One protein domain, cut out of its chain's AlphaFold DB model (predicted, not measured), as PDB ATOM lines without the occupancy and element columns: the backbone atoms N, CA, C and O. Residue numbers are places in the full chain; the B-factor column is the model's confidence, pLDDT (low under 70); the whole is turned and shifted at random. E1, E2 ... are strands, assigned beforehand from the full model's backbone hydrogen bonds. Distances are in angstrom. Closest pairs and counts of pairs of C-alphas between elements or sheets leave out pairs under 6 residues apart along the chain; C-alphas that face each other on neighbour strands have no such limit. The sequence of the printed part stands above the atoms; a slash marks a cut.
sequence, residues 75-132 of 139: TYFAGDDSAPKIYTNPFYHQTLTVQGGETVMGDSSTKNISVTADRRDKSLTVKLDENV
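This is residues 75 to 132 of the 139 residues of the protein "ESPR domain-containing protein" of Psychrobacter sp. JCM 18901 (UniProt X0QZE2). Look for little regular structure here: one hairpin of two strands, E1 and E2, with a long looped stretch, residues 75 to 112, beside it. That stretch runs out to a turn near Phe 91, folds back, and loops again round Asp 107 before E1. The printed part has 58 residues, no named helix and two strands, E1 then E2, in one antiparallel sheet; the class is all strand, though the strands hold only 12 residues. It is only just loose, close to compact, with a radius of gyration of the C-alphas of 12.5 A, and elongated, spanning 39 by 24 by 14 A.

Find C-alpha 113 at (112.571, 207.689, 126.729); from there E1, residues 113 to 118, runs 16.3 A. E2, residues 123 to 128, runs 16.5 A and ends at C-alpha 128, (109.211, 205.625, 129.340).

E1 and E2 form a hairpin through a tight link, antiparallel at 161 degrees between their directions. Look at C-alphas 117 and 124, which face each other at 4.5 A. N 114 and O 127 are within hydrogen-bond range at 2.8 A, as are N 125 and O 116 at 2.8 A.

The C-alphas farthest apart, Phe 91 and Asn 131, are 40.7 A apart. The printed part has no cut. Read residues 75 to 95 with care: this model's pLDDT there is under 70.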
ATOM      1  N   THR A  75     129.440 192.057 121.150       54.81
ATOM      2  CA  THR A  75     128.831 193.372 120.936       54.81
ATOM      3  C   THR A  75     128.211 193.830 122.253       54.81
ATOM      4  O   THR A  75     127.750 193.020 123.056       54.81
ATOM      5  N   TYR A  76     128.245 195.127 122.525       56.88
ATOM      6  CA  TYR A  76     127.708 195.681 123.759       56.88
ATOM      7  C   TYR A  76     127.060 197.021 123.464       56.88
ATOM      8  O   TYR A  76     127.468 197.739 122.552       56.88
ATOM      9  N   PHE A  77     126.002 197.304 124.208       53.62
ATOM     10  CA  PHE A  77     125.160 198.467 124.009       53.62
ATOM     11  C   PHE A  77     125.632 199.585 124.942       53.62
ATOM     12  O   PHE A  77     125.933 199.322 126.106       53.62
ATOM     13  N   ALA A  78     125.720 200.814 124.432       59.41
ATOM     14  CA  ALA A  78     125.955 202.015 125.230       59.41
ATOM     15  C   ALA A  78     124.650 202.824 125.284       59.41
ATOM     16  O   ALA A  78     124.025 203.046 124.245       59.41
ATOM     17  N   GLY A  79     124.226 203.190 126.495       61.59
ATOM     18  CA  GLY A  79     123.017 203.973 126.749       61.59
ATOM     19  C   GLY A  79     123.307 205.467 126.888       61.59
ATOM     20  O   GLY A  79     124.300 205.977 126.370       61.59
ATOM     21  N   ASP A  80     122.426 206.149 127.608       55.47
ATOM     22  CA  ASP A  80     122.412 207.591 127.799       55.47
ATOM     23  C   ASP A  80     123.235 207.979 129.038       55.47
ATOM     24  O   ASP A  80     122.795 207.840 130.177       55.47
ATOM     25  N   ASP A  81     124.478 208.386 128.808       62.69
ATOM     26  CA  ASP A  81     125.438 208.812 129.829       62.69
ATOM     27  C   ASP A  81     125.849 210.255 129.489       62.69
ATOM     28  O   ASP A  81     126.001 210.581 128.307       62.69
ATOM     29  N   SER A  82     126.041 211.132 130.486       54.34
ATOM     30  CA  SER A  82     126.295 212.578 130.265       54.34
ATOM     31  C   SER A  82     127.555 212.860 129.433       54.34
ATOM     32  O   SER A  82     127.730 213.953 128.900       54.34
ATOM     33  N   ALA A  83     128.430 211.863 129.298       54.34
ATOM     34  CA  ALA A  83     129.435 211.788 128.252       54.34
ATOM     35  C   ALA A  83     129.230 210.463 127.496       54.34
ATOM     36  O   ALA A  83     129.478 209.410 128.089       54.34
ATOM     37  N   PRO A  84     128.819 210.469 126.213       48.28
ATOM     38  CA  PRO A  84     128.596 209.244 125.457       48.28
ATOM     39  C   PRO A  84     129.918 208.484 125.326       48.28
ATOM     40  O   PRO A  84     130.764 208.792 124.484       48.28
ATOM     41  N   LYS A  85     130.136 207.487 126.188       53.91
ATOM     42  CA  LYS A  85     131.304 206.618 126.091       53.91
ATOM     43  C   LYS A  85     131.038 205.607 124.993       53.91
ATOM     44  O   LYS A  85     130.468 204.541 125.214       53.91
ATOM     45  N   ILE A  86     131.467 205.987 123.792       52.84
ATOM     46  CA  ILE A  86     131.619 205.087 122.657       52.84
ATOM     47  C   ILE A  86     132.632 204.051 123.088       52.84
ATOM     48  O   ILE A  86     133.833 204.303 123.195       52.84
ATOM     49  N   TYR A  87     132.124 202.878 123.372       54.75
ATOM     50  CA  TYR A  87     132.970 201.774 123.672       54.75
ATOM     51  C   TYR A  87     132.923 200.866 122.441       54.75
ATOM     52  O   TYR A  87     131.898 200.286 122.092       54.75
ATOM     53  N   THR A  88     134.063 200.791 121.767       49.34
ATOM     54  CA  THR A  88     134.266 200.017 120.553       49.34
ATOM     55  C   THR A  88     134.799 198.626 120.869       49.34
ATOM     56  O   THR A  88     135.703 198.449 121.687       49.34
ATOM     57  N   ASN A  89     134.311 197.616 120.143       53.41
ATOM     58  CA  ASN A  89     135.070 196.380 120.016       53.41
ATOM     59  C   ASN A  89     136.439 196.719 119.381       53.41
ATOM     60  O   ASN A  89     136.446 197.282 118.281       53.41
ATOM     61  N   PRO A  90     137.576 196.378 120.014       55.62
ATOM     62  CA  PRO A  90     138.903 196.780 119.540       55.62
ATOM     63  C   PRO A  90     139.293 196.200 118.168       55.62
ATOM     64  O   PRO A  90     140.267 196.658 117.583       55.62
ATOM     65  N   PHE A  91     138.553 195.217 117.633       55.06
ATOM     66  CA  PHE A  91     138.815 194.627 116.313       55.06
ATOM     67  C   PHE A  91     137.998 195.235 115.172       55.06
ATOM     68  O   PHE A  91     138.471 195.264 114.039       55.06
ATOM     69  N   TYR A  92     136.778 195.704 115.444       59.31
ATOM     70  CA  TYR A  92     135.859 196.162 114.394       59.31
ATOM     71  C   TYR A  92     135.440 197.625 114.529       59.31
ATOM     72  O   TYR A  92     134.843 198.149 113.598       59.31
ATOM     73  N   HIS A  93     135.724 198.283 115.659       61.03
ATOM     74  CA  HIS A  93     135.368 199.681 115.943       61.03
ATOM     75  C   HIS A  93     133.899 200.069 115.691       61.03
ATOM     76  O   HIS A  93     133.574 201.245 115.562       61.03
ATOM     77  N   GLN A  94     132.991 199.095 115.656       61.72
ATOM     78  CA  GLN A  94     131.570 199.330 115.426       61.72
ATOM     79  C   GLN A  94     130.852 199.498 116.765       61.72
ATOM     80  O   GLN A  94     131.028 198.684 117.672       61.72
ATOM     81  N   THR A  95     130.059 200.562 116.878       64.69
ATOM     82  CA  THR A  95     129.236 200.871 118.054       64.69
ATOM     83  C   THR A  95     127.813 201.135 117.587       64.69
ATOM     84  O   THR A  95     127.615 201.894 116.640       64.69
ATOM     85  N   LEU A  96     126.833 200.517 118.247       70.50
ATOM     86  CA  LEU A  96     125.427 200.878 118.107       70.50
ATOM     87  C   LEU A  96     125.038 201.731 119.315       70.50
ATOM     88  O   LEU A  96     124.963 201.223 120.434       70.50
ATOM     89  N   THR A  97     124.815 203.019 119.073       75.56
ATOM     90  CA  THR A  97     124.360 203.969 120.090       75.56
ATOM     91  C   THR A  97     122.843 204.086 120.016       75.56
ATOM     92  O   THR A  97     122.297 204.347 118.945       75.56
ATOM     93  N   VAL A  98     122.168 203.906 121.149       80.31
ATOM     94  CA  VAL A  98     120.717 204.086 121.275       80.31
ATOM     95  C   VAL A  98     120.482 205.119 122.369       80.31
ATOM     96  O   VAL A  98     120.948 204.940 123.490       80.31
ATOM     97  N   GLN A  99     119.793 206.208 122.042       84.69
ATOM     98  CA  GLN A  99     119.534 207.318 122.960       84.69
ATOM     99  C   GLN A  99     118.065 207.719 122.907       84.69
ATOM    100  O   GLN A  99     117.417 207.603 121.864       84.69
ATOM    101  N   GLY A 100     117.561 208.209 124.038       85.19
ATOM    102  CA  GLY A 100     116.297 208.928 124.082       85.19
ATOM    103  C   GLY A 100     116.411 210.277 123.389       85.19
ATOM    104  O   GLY A 100     117.417 210.972 123.561       85.19
ATOM    105  N   GLY A 101     115.385 210.635 122.617       85.81
ATOM    106  CA  GLY A 101     115.279 211.955 122.004       85.81
ATOM    107  C   GLY A 101     114.981 213.030 123.046       85.81
ATOM    108  O   GLY A 101     114.185 212.797 123.958       85.81
ATOM    109  N   GLU A 102     115.623 214.187 122.887       87.94
ATOM    110  CA  GLU A 102     115.364 215.363 123.716       87.94
ATOM    111  C   GLU A 102     113.959 215.911 123.435       87.94
ATOM    112  O   GLU A 102     113.559 216.000 122.269       87.94
ATOM    113  N   THR A 103     113.203 216.270 124.473       86.88
ATOM    114  CA  THR A 103     111.884 216.909 124.316       86.88
ATOM    115  C   THR A 103     112.019 218.424 124.191       86.88
ATOM    116  O   THR A 103     111.261 219.051 123.452       86.88
ATOM    117  N   VAL A 104     113.051 219.002 124.812       83.56
ATOM    118  CA  VAL A 104     113.476 220.390 124.623       83.56
ATOM    119  C   VAL A 104     114.802 220.413 123.868       83.56
ATOM    120  O   VAL A 104     115.783 219.799 124.277       83.56
ATOM    121  N   MET A 105     114.844 221.147 122.755       82.31
ATOM    122  CA  MET A 105     116.029 221.216 121.899       82.31
ATOM    123  C   MET A 105     117.253 221.735 122.669       82.31
ATOM    124  O   MET A 105     117.265 222.882 123.118       82.31
ATOM    125  N   GLY A 106     118.306 220.917 122.743       83.31
ATOM    126  CA  GLY A 106     119.578 221.278 123.367       83.31
ATOM    127  C   GLY A 106     119.647 220.995 124.869       83.31
ATOM    128  O   GLY A 106     120.668 221.309 125.481       83.31
ATOM    129  N   ASP A 107     118.604 220.404 125.457       84.12
ATOM    130  CA  ASP A 107     118.609 219.955 126.845       84.12
ATOM    131  C   ASP A 107     118.501 218.428 126.931       84.12
ATOM    132  O   ASP A 107     117.419 217.841 126.996       84.12
ATOM    133  N   SER A 108     119.668 217.787 127.012       81.25
ATOM    134  CA  SER A 108     119.804 216.335 127.158       81.25
ATOM    135  C   SER A 108     119.180 215.756 128.430       81.25
ATOM    136  O   SER A 108     119.059 214.539 128.534       81.25
ATOM    137  N   SER A 109     118.783 216.576 129.407       84.06
ATOM    138  CA  SER A 109     118.074 216.085 130.592       84.06
ATOM    139  C   SER A 109     116.575 215.888 130.350       84.06
ATOM    140  O   SER A 109     115.921 215.173 131.106       84.06
ATOM    141  N   THR A 110     116.035 216.470 129.277       86.19
ATOM    142  CA  THR A 110     114.608 216.413 128.942       86.19
ATOM    143  C   THR A 110     114.344 215.272 127.965       86.19
ATOM    144  O   THR A 110     114.610 215.403 126.779       86.19
ATOM    145  N   LYS A 111     113.882 214.104 128.429       89.88
ATOM    146  CA  LYS A 111     113.672 212.933 127.556       89.88
ATOM    147  C   LYS A 111     112.447 212.139 127.969       89.88
ATOM    148  O   LYS A 111     112.343 211.719 129.109       89.88
ATOM    149  N   ASN A 112     111.599 211.795 127.002       91.62
ATOM    150  CA  ASN A 112     110.481 210.877 127.248       91.62
ATOM    151  C   ASN A 112     110.923 209.415 127.354       91.62
ATOM    152  O   ASN A 112     110.209 208.596 127.920       91.62
ATOM    153  N   ILE A 113     112.062 209.060 126.757       92.62
ATOM    154  CA  ILE A 113     112.571 207.689 126.729       92.62
ATOM    155  C   ILE A 113     113.948 207.672 127.373       92.62
ATOM    156  O   ILE A 113     114.893 208.232 126.827       92.62
ATOM    157  N   SER A 114     114.090 206.988 128.502       89.75
ATOM    158  CA  SER A 114     115.388 206.751 129.126       89.75
ATOM    159  C   SER A 114     115.985 205.448 128.606       89.75
ATOM    160  O   SER A 114     115.324 204.404 128.593       89.75
ATOM    161  N   VAL A 115     117.251 205.495 128.195       90.25
ATOM    162  CA  VAL A 115     117.999 204.325 127.724       90.25
ATOM    163  C   VAL A 115     119.196 204.109 128.640       90.25
ATOM    164  O   VAL A 115     120.126 204.907 128.648       90.25
ATOM    165  N   THR A 116     119.209 203.021 129.402       88.31
ATOM    166  CA  THR A 116     120.294 202.705 130.341       88.31
ATOM    167  C   THR A 116     120.948 201.391 129.948       88.31
ATOM    168  O   THR A 116     120.275 200.367 129.831       88.31
ATOM    169  N   ALA A 117     122.265 201.401 129.755       85.00
ATOM    170  CA  ALA A 117     123.038 200.188 129.518       85.00
ATOM    171  C   ALA A 117     123.726 199.734 130.808       85.00
ATOM    172  O   ALA A 117     124.453 200.513 131.424       85.00
ATOM    173  N   ASP A 118     123.548 198.468 131.182       81.38
ATOM    174  CA  ASP A 118     124.293 197.848 132.276       81.38
ATOM    175  C   ASP A 118     125.328 196.870 131.714       81.38
ATOM    176  O   ASP A 118     125.017 195.865 131.069       81.38
ATOM    177  N   ARG A 119     126.605 197.162 131.977       78.88
ATOM    178  CA  ARG A 119     127.718 196.331 131.516       78.88
ATOM    179  C   ARG A 119     127.824 194.999 132.264       78.88
ATOM    180  O   ARG A 119     128.293 194.026 131.678       78.88
ATOM    181  N   ARG A 120     127.467 194.959 133.549       78.94
ATOM    182  CA  ARG A 120     127.543 193.752 134.384       78.94
ATOM    183  C   ARG A 120     126.472 192.760 133.959       78.94
ATOM    184  O   ARG A 120     126.799 191.604 133.693       78.94
ATOM    185  N   ASP A 121     125.250 193.250 133.792       81.25
ATOM    186  CA  ASP A 121     124.096 192.427 133.420       81.25
ATOM    187  C   ASP A 121     123.969 192.222 131.905       81.25
ATOM    188  O   ASP A 121     123.137 191.439 131.446       81.25
ATOM    189  N   LYS A 122     124.825 192.889 131.115       78.19
ATOM    190  CA  LYS A 122     124.830 192.856 129.642       78.19
ATOM    191  C   LYS A 122     123.459 193.203 129.058       78.19
ATOM    192  O   LYS A 122     123.034 192.612 128.065       78.19
ATOM    193  N   SER A 123     122.768 194.151 129.681       81.25
ATOM    194  CA  SER A 123     121.399 194.519 129.340       81.25
ATOM    195  C   SER A 123     121.320 195.962 128.847       81.25
ATOM    196  O   SER A 123     122.097 196.830 129.249       81.25
ATOM    197  N   LEU A 124     120.365 196.209 127.952       85.12
ATOM    198  CA  LEU A 124     119.931 197.543 127.555       85.12
ATOM    199  C   LEU A 124     118.487 197.703 128.020       85.12
ATOM    200  O   LEU A 124     117.601 196.989 127.554       85.12
ATOM    201  N   THR A 125     118.258 198.616 128.955       89.38
ATOM    202  CA  THR A 125     116.931 198.909 129.491       89.38
ATOM    203  C   THR A 125     116.399 200.175 128.839       89.38
ATOM    204  O   THR A 125     117.043 201.218 128.902       89.38
ATOM    205  N   VAL A 126     115.217 200.079 128.235       92.56
ATOM    206  CA  VAL A 126     114.497 201.213 127.645       92.56
ATOM    207  C   VAL A 126     113.216 201.418 128.442       92.56
ATOM    208  O   VAL A 126     112.433 200.478 128.596       92.56
ATOM    209  N   LYS A 127     113.022 202.620 128.982       92.56
ATOM    210  CA  LYS A 127     111.862 202.977 129.804       92.56
ATOM    211  C   LYS A 127     111.245 204.279 129.323       92.56
ATOM    212  O   LYS A 127     111.961 205.173 128.883       92.56
ATOM    213  N   LEU A 128     109.924 204.359 129.424       93.75
ATOM    214  CA  LEU A 128     109.211 205.625 129.340       93.75
ATOM    215  C   LEU A 128     109.427 206.374 130.657       93.75
ATOM    216  O   LEU A 128     109.380 205.744 131.718       93.75
ATOM    217  N   ASP A 129     109.693 207.671 130.570       89.56
ATOM    218  CA  ASP A 129     109.839 208.513 131.749       89.56
ATOM    219  C   ASP A 129     108.494 208.680 132.474       89.56
ATOM    220  O   ASP A 129     107.424 208.511 131.880       89.56
ATOM    221  N   GLU A 130     108.547 208.978 133.773       90.81
ATOM    222  CA  GLU A 130     107.343 209.114 134.603       90.81
ATOM    223  C   GLU A 130     106.443 210.248 134.098       90.81
ATOM    224  O   GLU A 130     105.220 210.106 134.055       90.81
ATOM    225  N   ASN A 131     107.057 211.345 133.652       88.94
ATOM    226  CA  ASN A 131     106.364 212.489 133.083       88.94
ATOM    227  C   ASN A 131     106.698 212.601 131.597       88.94
ATOM    228  O   ASN A 131     107.824 212.922 131.228       88.94
ATOM    229  N   VAL A 132     105.702 212.361 130.747       90.69
ATOM    230  CA  VAL A 132     105.861 212.467 129.294       90.69
ATOM    231  C   VAL A 132     105.521 213.882 128.843       90.69
ATOM    232  O   VAL A 132     104.380 214.327 128.970       90.69
TER     233      VAL A 132